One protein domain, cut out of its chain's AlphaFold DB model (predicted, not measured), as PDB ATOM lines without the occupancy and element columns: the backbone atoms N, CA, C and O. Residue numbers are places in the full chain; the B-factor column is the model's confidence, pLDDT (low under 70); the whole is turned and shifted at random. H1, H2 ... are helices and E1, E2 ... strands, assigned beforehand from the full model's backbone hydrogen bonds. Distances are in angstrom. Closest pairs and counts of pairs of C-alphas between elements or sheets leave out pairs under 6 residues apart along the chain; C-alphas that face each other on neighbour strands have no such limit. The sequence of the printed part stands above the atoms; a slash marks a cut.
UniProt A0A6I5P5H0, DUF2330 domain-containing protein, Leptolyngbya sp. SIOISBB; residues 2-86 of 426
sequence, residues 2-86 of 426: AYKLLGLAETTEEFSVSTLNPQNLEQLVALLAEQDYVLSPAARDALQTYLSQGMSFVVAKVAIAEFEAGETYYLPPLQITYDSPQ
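This is residues 2 to 86 of the 426 residues of the protein "DUF2330 domain-containing protein" of Leptolyngbya sp. SIOISBB (UniProt A0A6I5P5H0). A two-strand antiparallel ribbon, E1 beside E2, makes the middle, with the helices H1 and H2 at one end of it and the short helix H3 at the other. The two long unnamed ends, residues 2 to 14 and 70 to 86, run in opposite directions along the ribbon: residues 2 to 14 lead toward its H3 end, where E1 begins, and residues 70 to 86 lead back from that end. The printed part has 85 residues, with three named helices and two named strands in the order E1, H1, H2, E2, H3. The class is mixed, helices and strands, with 40 residues, under half, in named elements. The whole is only just loose, close to compact, with a radius of gyration of the C-alphas of 14.6 A and spans of 42 by 29 by 17 A.

Find C-alpha 15 at (28.586, 70.985, 67.042); from there E1 runs through residues 15 to 20, 15.5 A. H1 follows at residues 25 to 34, 14.1 A, and H2 at residues 41 to 52, 16.7 A. E2 takes residues 57 to 62, 16.4 A, and H3 residues 64 to 69, ending at C-alpha 69 at (36.852, 81.200, 69.458).

Look first at E1 and E2, antiparallel at 159 degrees, where N 16 and O 61 are 2.8 A apart, within hydrogen-bond range. The closest C-alphas of E1 and H1, Leu 20 and Leu 28, are 7.4 A apart. H1 and H2 touch, their closest C-alphas, Leu 25 and Gln 48, being 6.0 A apart. They run opposite ways at a steep tilt of 59 degrees. H3 is apart from H1, H2 and E1. In H1, H2 and H3 every O i to N i+4 pair is within hydrogen-bond range.

The C-alphas farthest apart, Ser 52 and Glu 71, are 41.8 A apart. The printed part has no cut, and no link between named elements is long. Mean pLDDT of the printed part is 73.7; look for values under 70 at residues 2 to 14 and 66 to 77.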
ATOM      1  N   ALA A   2       9.466  51.601  64.432       19.88
ATOM      2  CA  ALA A   2      10.108  52.870  64.757       19.88
ATOM      3  C   ALA A   2      11.563  52.581  65.133       19.88
ATOM      4  O   ALA A   2      11.801  51.848  66.096       19.88
ATOM      5  N   TYR A   3      12.508  53.107  64.358       24.16
ATOM      6  CA  TYR A   3      13.925  53.032  64.687       24.16
ATOM      7  C   TYR A   3      14.198  53.978  65.848       24.16
ATOM      8  O   TYR A   3      13.801  55.141  65.846       24.16
ATOM      9  N   LYS A   4      14.792  53.432  66.903       23.47
ATOM     10  CA  LYS A   4      15.138  54.171  68.104       23.47
ATOM     11  C   LYS A   4      16.634  54.430  68.017       23.47
ATOM     12  O   LYS A   4      17.409  53.531  68.313       23.47
ATOM     13  N   LEU A   5      17.021  55.643  67.623       26.25
ATOM     14  CA  LEU A   5      18.359  56.161  67.901       26.25
ATOM     15  C   LEU A   5      18.501  56.230  69.430       26.25
ATOM     16  O   LEU A   5      18.077  57.182  70.081       26.25
ATOM     17  N   LEU A   6      18.982  55.140  70.025       26.34
ATOM     18  CA  LEU A   6      19.407  55.067  71.419       26.34
ATOM     19  C   LEU A   6      20.872  55.497  71.464       26.34
ATOM     20  O   LEU A   6      21.762  54.683  71.653       26.34
ATOM     21  N   GLY A   7      21.117  56.784  71.261       28.53
ATOM     22  CA  GLY A   7      22.445  57.361  71.389       28.53
ATOM     23  C   GLY A   7      22.303  58.774  71.910       28.53
ATOM     24  O   GLY A   7      21.645  59.599  71.282       28.53
ATOM     25  N   LEU A   8      22.859  59.031  73.093       31.86
ATOM     26  CA  LEU A   8      23.159  60.384  73.536       31.86
ATOM     27  C   LEU A   8      24.033  61.000  72.444       31.86
ATOM     28  O   LEU A   8      25.154  60.550  72.242       31.86
ATOM     29  N   ALA A   9      23.499  61.968  71.704       35.53
ATOM     30  CA  ALA A   9      24.340  62.830  70.899       35.53
ATOM     31  C   ALA A   9      25.213  63.602  71.893       35.53
ATOM     32  O   ALA A   9      24.726  64.508  72.569       35.53
ATOM     33  N   GLU A  10      26.454  63.162  72.079       41.06
ATOM     34  CA  GLU A  10      27.434  63.940  72.818       41.06
ATOM     35  C   GLU A  10      27.746  65.169  71.969       41.06
ATOM     36  O   GLU A  10      28.329  65.092  70.892       41.06
ATOM     37  N   THR A  11      27.236  66.309  72.423       45.59
ATOM     38  CA  THR A  11      27.583  67.627  71.909       45.59
ATOM     39  C   THR A  11      29.089  67.801  72.084       45.59
ATOM     40  O   THR A  11      29.567  67.796  73.221       45.59
ATOM     41  N   THR A  12      29.842  67.943  70.995       55.72
ATOM     42  CA  THR A  12      31.200  68.495  71.089       55.72
ATOM     43  C   THR A  12      31.100  70.018  71.211       55.72
ATOM     44  O   THR A  12      30.025  70.589  71.005       55.72
ATOM     45  N   GLU A  13      32.187  70.700  71.576       60.25
ATOM     46  CA  GLU A  13      32.180  72.167  71.703       60.25
ATOM     47  C   GLU A  13      31.821  72.863  70.372       60.25
ATOM     48  O   GLU A  13      31.275  73.962  70.369       60.25
ATOM     49  N   GLU A  14      32.056  72.198  69.238       68.00
ATOM     50  CA  GLU A  14      31.929  72.747  67.887       68.00
ATOM     51  C   GLU A  14      30.586  72.436  67.200       68.00
ATOM     52  O   GLU A  14      30.208  73.124  66.245       68.00
ATOM     53  N   PHE A  15      29.840  71.425  67.666       72.88
ATOM     54  CA  PHE A  15      28.586  70.985  67.042       72.88
ATOM     55  C   PHE A  15      27.427  70.887  68.029       72.88
ATOM     56  O   PHE A  15      27.438  70.097  68.969       72.88
ATOM     57  N   SER A  16      26.331  71.581  67.720       75.88
ATOM     58  CA  SER A  16      25.028  71.325  68.328       75.88
ATOM     59  C   SER A  16      24.298  70.233  67.547       75.88
ATOM     60  O   SER A  16      23.875  70.451  66.410       75.88
ATOM     61  N   VAL A  17      24.152  69.049  68.145       78.12
ATOM     62  CA  VAL A  17      23.507  67.893  67.507       78.12
ATOM     63  C   VAL A  17      22.098  67.688  68.062       78.12
ATOM     64  O   VAL A  17      21.886  67.625  69.269       78.12
ATOM     65  N   SER A  18      21.114  67.568  67.171       80.81
ATOM     66  CA  SER A  18      19.707  67.325  67.502       80.81
ATOM     67  C   SER A  18      19.155  66.153  66.700       80.81
ATOM     68  O   SER A  18      19.281  66.102  65.478       80.81
ATOM     69  N   THR A  19      18.494  65.216  67.378       83.38
ATOM     70  CA  THR A  19      17.743  64.142  66.711       83.38
ATOM     71  C   THR A  19      16.317  64.609  66.436       83.38
ATOM     72  O   THR A  19      15.602  65.011  67.355       83.38
ATOM     73  N   LEU A  20      15.880  64.530  65.180       83.19
ATOM     74  CA  LEU A  20      14.518  64.836  64.758       83.19
ATOM     75  C   LEU A  20      13.739  63.533  64.539       83.19
ATOM     76  O   LEU A  20      14.164  62.649  63.795       83.19
ATOM     77  N   ASN A  21      12.560  63.442  65.157       81.75
ATOM     78  CA  ASN A  21      11.644  62.308  65.006       81.75
ATOM     79  C   ASN A  21      10.262  62.780  64.506       81.75
ATOM     80  O   ASN A  21       9.300  62.851  65.283       81.75
ATOM     81  N   PRO A  22      10.168  63.197  63.233       85.12
ATOM     82  CA  PRO A  22       8.934  63.706  62.647       85.12
ATOM     83  C   PRO A  22       7.928  62.579  62.358       85.12
ATOM     84  O   PRO A  22       8.288  61.490  61.928       85.12
ATOM     85  N   GLN A  23       6.635  62.859  62.531       85.75
ATOM     86  CA  GLN A  23       5.549  61.934  62.174       85.75
ATOM     87  C   GLN A  23       5.132  62.041  60.699       85.75
ATOM     88  O   GLN A  23       4.497  61.138  60.160       85.75
ATOM     89  N   ASN A  24       5.424  63.172  60.056       90.31
ATOM     90  CA  ASN A  24       5.122  63.451  58.654       90.31
ATOM     91  C   ASN A  24       6.079  64.530  58.110       90.31
ATOM     92  O   ASN A  24       6.801  65.173  58.876       90.31
ATOM     93  N   LEU A  25       6.073  64.727  56.788       90.62
ATOM     94  CA  LEU A  25       6.968  65.671  56.117       90.62
ATOM     95  C   LEU A  25       6.759  67.113  56.586       90.62
ATOM     96  O   LEU A  25       7.736  67.814  56.811       90.62
ATOM     97  N   GLU A  26       5.514  67.549  56.787       92.75
ATOM     98  CA  GLU A  26       5.218  68.918  57.234       92.75
ATOM     99  C   GLU A  26       5.847  69.218  58.600       92.75
ATOM    100  O   GLU A  26       6.421  70.286  58.800       92.75
ATOM    101  N   GLN A  27       5.815  68.254  59.524       91.31
ATOM    102  CA  GLN A  27       6.484  68.387  60.816       91.31
ATOM    103  C   GLN A  27       8.009  68.448  60.666       91.31
ATOM    104  O   GLN A  27       8.647  69.259  61.331       91.31
ATOM    105  N   LEU A  28       8.598  67.618  59.798       89.19
ATOM    106  CA  LEU A  28      10.039  67.652  59.529       89.19
ATOM    107  C   LEU A  28      10.465  69.000  58.936       89.19
ATOM    108  O   LEU A  28      11.432  69.599  59.393       89.19
ATOM    109  N   VAL A  29       9.715  69.499  57.954       89.31
ATOM    110  CA  VAL A  29       9.951  70.799  57.318       89.31
ATOM    111  C   VAL A  29       9.843  71.929  58.340       89.31
ATOM    112  O   VAL A  29      10.680  72.826  58.327       89.31
ATOM    113  N   ALA A  30       8.855  71.882  59.238       89.88
ATOM    114  CA  ALA A  30       8.709  72.875  60.299       89.88
ATOM    115  C   ALA A  30       9.903  72.855  61.270       89.88
ATOM    116  O   ALA A  30      10.479  73.907  61.530       89.88
ATOM    117  N   LEU A  31      10.328  71.671  61.728       88.25
ATOM    118  CA  LEU A  31      11.490  71.509  62.614       88.25
ATOM    119  C   LEU A  31      12.789  72.004  61.964       88.25
ATOM    120  O   LEU A  31      13.607  72.637  62.620       88.25
ATOM    121  N   LEU A  32      12.981  71.742  60.671       86.75
ATOM    122  CA  LEU A  32      14.142  72.236  59.927       86.75
ATOM    123  C   LEU A  32      14.087  73.759  59.734       86.75
ATOM    124  O   LEU A  32      15.106  74.431  59.878       86.75
ATOM    125  N   ALA A  33      12.902  74.319  59.478       86.12
ATOM    126  CA  ALA A  33      12.712  75.763  59.371       86.12
ATOM    127  C   ALA A  33      12.950  76.488  60.709       86.12
ATOM    128  O   ALA A  33      13.522  77.573  60.710       86.12
ATOM    129  N   GLU A  34      12.575  75.883  61.843       84.81
ATOM    130  CA  GLU A  34      12.906  76.383  63.190       84.81
ATOM    131  C   GLU A  34      14.420  76.449  63.445       84.81
ATOM    132  O   GLU A  34      14.868  77.220  64.288       84.81
ATOM    133  N   GLN A  35      15.207  75.658  62.710       76.50
ATOM    134  CA  GLN A  35      16.668  75.629  62.781       76.50
ATOM    135  C   GLN A  35      17.347  76.490  61.695       76.50
ATOM    136  O   GLN A  35      18.571  76.428  61.548       76.50
ATOM    137  N   ASP A  36      16.567  77.311  60.978       80.81
ATOM    138  CA  ASP A  36      16.969  78.196  59.873       80.81
ATOM    139  C   ASP A  36      17.392  77.480  58.574       80.81
ATOM    140  O   ASP A  36      18.020  78.084  57.700       80.81
ATOM    141  N   TYR A  37      17.030  76.204  58.392       80.19
ATOM    142  CA  TYR A  37      17.308  75.496  57.139       80.19
ATOM    143  C   TYR A  37      16.319  75.885  56.036       80.19
ATOM    144  O   TYR A  37      15.100  75.903  56.222       80.19
ATOM    145  N   VAL A  38      16.852  76.120  54.834       78.31
ATOM    146  CA  VAL A  38      16.065  76.400  53.628       78.31
ATOM    147  C   VAL A  38      16.037  75.160  52.741       78.31
ATOM    148  O   VAL A  38      17.059  74.738  52.212       78.31
ATOM    149  N   LEU A  39      14.846  74.589  52.552       79.94
ATOM    150  CA  LEU A  39      14.657  73.385  51.739       79.94
ATOM    151  C   LEU A  39      14.206  73.723  50.316       79.94
ATOM    152  O   LEU A  39      13.172  74.372  50.114       79.94
ATOM    153  N   SER A  40      14.937  73.200  49.331       84.44
ATOM    154  CA  SER A  40      14.507  73.172  47.931       84.44
ATOM    155  C   SER A  40      13.346  72.176  47.724       84.44
ATOM    156  O   SER A  40      13.130  71.298  48.566       84.44
ATOM    157  N   PRO A  41      12.574  72.273  46.623       85.88
ATOM    158  CA  PRO A  41      11.561  71.267  46.289       85.88
ATOM    159  C   PRO A  41      12.141  69.848  46.203       85.88
ATOM    160  O   PRO A  41      11.604  68.938  46.820       85.88
ATOM    161  N   ALA A  42      13.300  69.685  45.556       85.38
ATOM    162  CA  ALA A  42      13.975  68.393  45.451       85.38
ATOM    163  C   ALA A  42      14.401  67.835  46.823       85.38
ATOM    164  O   ALA A  42      14.273  66.640  47.073       85.38
ATOM    165  N   ALA A  43      14.844  68.699  47.747       86.56
ATOM    166  CA  ALA A  43      15.176  68.276  49.107       86.56
ATOM    167  C   ALA A  43      13.936  67.787  49.868       86.56
ATOM    168  O   ALA A  43      14.023  66.812  50.609       86.56
ATOM    169  N   ARG A  44      12.768  68.411  49.660       88.81
ATOM    170  CA  ARG A  44      11.505  67.920  50.237       88.81
ATOM    171  C   ARG A  44      11.146  66.529  49.715       88.81
ATOM    172  O   ARG A  44      10.764  65.683  50.520       88.81
ATOM    173  N   ASP A  45      11.306  66.286  48.418       89.69
ATOM    174  CA  ASP A  45      11.006  64.987  47.801       89.69
ATOM    175  C   ASP A  45      11.954  63.881  48.306       89.69
ATOM    176  O   ASP A  45      11.509  62.784  48.663       89.69
ATOM    177  N   ALA A  46      13.250  64.186  48.436       88.62
ATOM    178  CA  ALA A  46      14.230  63.274  49.026       88.62
ATOM    179  C   ALA A  46      13.901  62.962  50.500       88.62
ATOM    180  O   ALA A  46      13.822  61.798  50.890       88.62
ATOM    181  N   LEU A  47      13.612  63.985  51.315       90.44
ATOM    182  CA  LEU A  47      13.213  63.806  52.718       90.44
ATOM    183  C   LEU A  47      11.922  62.990  52.860       90.44
ATOM    184  O   LEU A  47      11.812  62.172  53.771       90.44
ATOM    185  N   GLN A  48      10.949  63.179  51.965       91.88
ATOM    186  CA  GLN A  48       9.713  62.398  51.952       91.88
ATOM    187  C   GLN A  48       9.982  60.913  51.681       91.88
ATOM    188  O   GLN A  48       9.344  60.058  52.304       91.88
ATOM    189  N   THR A  49      10.924  60.611  50.786       90.62
ATOM    190  CA  THR A  49      11.361  59.240  50.494       90.62
ATOM    191  C   THR A  49      11.975  58.600  51.736       90.62
ATOM    192  O   THR A  49      11.467  57.575  52.197       90.62
ATOM    193  N   TYR A  50      12.952  59.257  52.368       90.69
ATOM    194  CA  TYR A  50      13.574  58.765  53.603       90.69
ATOM    195  C   TYR A  50      12.576  58.583  54.746       90.69
ATOM    196  O   TYR A  50      12.580  57.567  55.442       90.69
ATOM    197  N   LEU A  51      11.650  59.529  54.906       90.94
ATOM    198  CA  LEU A  51      10.607  59.426  55.916       90.94
ATOM    199  C   LEU A  51       9.691  58.218  55.668       90.94
ATOM    200  O   LEU A  51       9.290  57.542  56.613       90.94
ATOM    201  N   SER A  52       9.374  57.920  54.404       89.81
ATOM    202  CA  SER A  52       8.553  56.757  54.037       89.81
ATOM    203  C   SER A  52       9.258  55.418  54.281       89.81
ATOM    204  O   SER A  52       8.593  54.430  54.594       89.81
ATOM    205  N   GLN A  53      10.593  55.403  54.220       87.00
ATOM    206  CA  GLN A  53      11.440  54.267  54.604       87.00
ATOM    207  C   GLN A  53      11.564  54.123  56.134       87.00
ATOM    208  O   GLN A  53      12.060  53.116  56.635       87.00
ATOM    209  N   GLY A  54      11.050  55.096  56.893       86.25
ATOM    210  CA  GLY A  54      11.080  55.115  58.351       86.25
ATOM    211  C   GLY A  54      12.377  55.667  58.938       86.25
ATOM    212  O   GLY A  54      12.578  55.530  60.142       86.25
ATOM    213  N   MET A  55      13.236  56.290  58.129       85.56
ATOM    214  CA  MET A  55      14.522  56.829  58.574       85.56
ATOM    215  C   MET A  55      14.351  57.904  59.651       85.56
ATOM    216  O   MET A  55      13.383  58.670  59.661       85.56
ATOM    217  N   SER A  56      15.318  57.959  60.565       83.69
ATOM    218  CA  SER A  56      15.442  59.033  61.553       83.69
ATOM    219  C   SER A  56      16.424  60.088  61.057       83.69
ATOM    220  O   SER A  56      17.338  59.775  60.298       83.69
ATOM    221  N   PHE A  57      16.257  61.331  61.501       85.25
ATOM    222  CA  PHE A  57      17.083  62.440  61.035       85.25
ATOM    223  C   PHE A  57      17.919  62.981  62.188       85.25
ATOM    224  O   PHE A  57      17.409  63.204  63.286       85.25
ATOM    225  N   VAL A  58      19.199  63.221  61.928       85.56
ATOM    226  CA  VAL A  58      20.108  63.907  62.846       85.56
ATOM    227  C   VAL A  58      20.554  65.191  62.169       85.56
ATOM    228  O   VAL A  58      20.921  65.190  60.997       85.56
ATOM    229  N   VAL A  59      20.488  66.294  62.904       83.81
ATOM    230  CA  VAL A  59      20.936  67.607  62.449       83.81
ATOM    231  C   VAL A  59      22.102  68.028  63.322       83.81
ATOM    232  O   VAL A  59      21.946  68.139  64.535       83.81
ATOM    233  N   ALA A  60      23.254  68.258  62.701       81.62
ATOM    234  CA  ALA A  60      24.417  68.860  63.334       81.62
ATOM    235  C   ALA A  60      24.549  70.305  62.840       81.62
ATOM    236  O   ALA A  60      24.682  70.551  61.639       81.62
ATOM    237  N   LYS A  61      24.478  71.264  63.763       78.81
ATOM    238  CA  LYS A  61      24.657  72.693  63.493       78.81
ATOM    239  C   LYS A  61      25.998  73.133  64.055       78.81
ATOM    240  O   LYS A  61      26.281  72.897  65.226       78.81
ATOM    241  N   VAL A  62      26.803  73.782  63.221       77.44
ATOM    242  CA  VAL A  62      28.087  74.342  63.646       77.44
ATOM    243  C   VAL A  62      27.834  75.483  64.624       77.44
ATOM    244  O   VAL A  62      27.074  76.413  64.332       77.44
ATOM    245  N   ALA A  63      28.472  75.400  65.782       76.00
ATOM    246  CA  ALA A  63      28.448  76.430  66.801       76.00
ATOM    247  C   ALA A  63      29.465  77.518  66.403       76.00
ATOM    248  O   ALA A  63      30.655  77.422  66.680       76.00
ATOM    249  N   ILE A  64      29.012  78.509  65.617       71.75
ATOM    250  CA  ILE A  64      29.900  79.480  64.943       71.75
ATOM    251  C   ILE A  64      30.752  80.267  65.947       71.75
ATOM    252  O   ILE A  64      31.921  80.513  65.677       71.75
ATOM    253  N   ALA A  65      30.193  80.654  67.097       71.81
ATOM    254  CA  ALA A  65      30.924  81.443  68.088       71.81
ATOM    255  C   ALA A  65      32.057  80.633  68.738       71.81
ATOM    256  O   ALA A  65      33.140  81.160  68.978       71.81
ATOM    257  N   GLU A  66      31.807  79.354  68.993       68.19
ATOM    258  CA  GLU A  66      32.748  78.390  69.548       68.19
ATOM    259  C   GLU A  66      33.821  78.023  68.517       68.19
ATOM    260  O   GLU A  66      35.001  78.003  68.849       68.19
ATOM    261  N   PHE A  67      33.436  77.848  67.251       63.62
ATOM    262  CA  PHE A  67      34.370  77.653  66.143       63.62
ATOM    263  C   PHE A  67      35.286  78.870  65.933       63.62
ATOM    264  O   PHE A  67      36.496  78.714  65.812       63.62
ATOM    265  N   GLU A  68      34.742  80.094  65.955       66.81
ATOM    266  CA  GLU A  68      35.530  81.333  65.841       66.81
ATOM    267  C   GLU A  68      36.451  81.572  67.050       66.81
ATOM    268  O   GLU A  68      37.518  82.177  66.909       66.81
ATOM    269  N   ALA A  69      36.043  81.128  68.242       68.06
ATOM    270  CA  ALA A  69      36.852  81.200  69.458       68.06
ATOM    271  C   ALA A  69      37.895  80.073  69.551       68.06
ATOM    272  O   ALA A  69      38.880  80.218  70.280       68.06
ATOM    273  N   GLY A  70      37.669  78.973  68.833       62.47
ATOM    274  CA  GLY A  70      38.480  77.769  68.851       62.47
ATOM    275  C   GLY A  70      39.882  77.969  68.286       62.47
ATOM    276  O   GLY A  70      40.185  78.900  67.540       62.47
ATOM    277  N   GLU A  71      40.779  77.056  68.642       54.28
ATOM    278  CA  GLU A  71      42.171  77.090  68.197       54.28
ATOM    279  C   GLU A  71      42.360  76.539  66.774       54.28
ATOM    280  O   GLU A  71      43.486  76.414  66.331       54.28
ATOM    281  N   THR A  72      41.309  76.206  66.026       53.66
ATOM    282  CA  THR A  72      41.437  75.566  64.708       53.66
ATOM    283  C   THR A  72      40.546  76.218  63.664       53.66
ATOM    284  O   THR A  72      39.466  76.710  63.968       53.66
ATOM    285  N   TYR A  73      41.001  76.173  62.413       55.44
ATOM    286  CA  TYR A  73      40.197  76.522  61.240       55.44
ATOM    287  C   TYR A  73      39.438  75.317  60.664       55.44
ATOM    288  O   TYR A  73      38.714  75.467  59.685       55.44
ATOM    289  N   TYR A  74      39.597  74.130  61.255       54.06
ATOM    290  CA  TYR A  74      38.949  72.896  60.822       54.06
ATOM    291  C   TYR A  74      37.889  72.456  61.817       54.06
ATOM    292  O   TYR A  74      38.131  72.414  63.024       54.06
ATOM    293  N   LEU A  75      36.733  72.063  61.294       60.97
ATOM    294  CA  LEU A  75      35.736  71.360  62.084       60.97
ATOM    295  C   LEU A  75      36.183  69.908  62.298       60.97
ATOM    296  O   LEU A  75      36.667  69.290  61.345       60.97
ATOM    297  N   PRO A  76      36.020  69.346  63.511       65.31
ATOM    298  CA  PRO A  76      36.253  67.926  63.723       65.31
ATOM    299  C   PRO A  76      35.391  67.083  62.779       65.31
ATOM    300  O   PRO A  76      34.260  67.476  62.467       65.31
ATOM    301  N   PRO A  77      35.884  65.914  62.336       68.94
ATOM    302  CA  PRO A  77      35.047  64.952  61.638       68.94
ATOM    303  C   PRO A  77      33.803  64.629  62.471       68.94
ATOM    304  O   PRO A  77      33.903  64.334  63.664       68.94
ATOM    305  N   LEU A  78      32.628  64.664  61.842       74.44
ATOM    306  CA  LEU A  78      31.390  64.272  62.505       74.44
ATOM    307  C   LEU A  78      31.376  62.750  62.670       74.44
ATOM    308  O   LEU A  78      31.323  62.016  61.685       74.44
ATOM    309  N   GLN A  79      31.402  62.284  63.915       75.81
ATOM    310  CA  GLN A  79      31.331  60.864  64.248       75.81
ATOM    311  C   GLN A  79      29.931  60.531  64.759       75.81
ATOM    312  O   GLN A  79      29.397  61.213  65.634       75.81
ATOM    313  N   ILE A  80      29.314  59.491  64.197       77.88
ATOM    314  CA  ILE A  80      27.968  59.058  64.575       77.88
ATOM    315  C   ILE A  80      27.963  57.539  64.694       77.88
ATOM    316  O   ILE A  80      28.341  56.841  63.757       77.88
ATOM    317  N   THR A  81      27.452  57.043  65.819       81.56
ATOM    318  CA  THR A  81      27.228  55.613  66.051       81.56
ATOM    319  C   THR A  81      25.735  55.355  66.186       81.56
ATOM    320  O   THR A  81      25.046  56.025  66.959       81.56
ATOM    321  N   TYR A  82      25.221  54.383  65.438       81.94
ATOM    322  CA  TYR A  82      23.820  53.985  65.491       81.94
ATOM    323  C   TYR A  82      23.643  52.522  65.087       81.94
ATOM    324  O   TYR A  82      24.436  51.974  64.326       81.94
ATOM    325  N   ASP A  83      22.563  51.910  65.569       82.88
ATOM    326  CA  ASP A  83      22.145  50.576  65.147       82.88
ATOM    327  C   ASP A  83      21.142  50.685  63.994       82.88
ATOM    328  O   ASP A  83      20.113  51.360  64.113       82.88
ATOM    329  N   SER A  84      21.403  49.981  62.893       84.12
ATOM    330  CA  SER A  84      20.507  49.906  61.738       84.12
ATOM    331  C   SER A  84      20.424  48.472  61.210       84.12
ATOM    332  O   SER A  84      21.442  47.784  61.154       84.12
ATOM    333  N   PRO A  85      19.237  47.985  60.798       83.94
ATOM    334  CA  PRO A  85      19.141  46.723  60.067       83.94
ATOM    335  C   PRO A  85      19.557  46.857  58.594       83.94
ATOM    336  O   PRO A  85      19.677  45.843  57.911       83.94
ATOM    337  N   GLN A  86      19.710  48.089  58.098       86.00
ATOM    338  CA  GLN A  86      20.163  48.406  56.747       86.00
ATOM    339  C   GLN A  86      21.622  48.849  56.808       86.00
ATOM    340  O   GLN A  86      21.963  49.743  57.584       86.00
TER     341      GLN A  86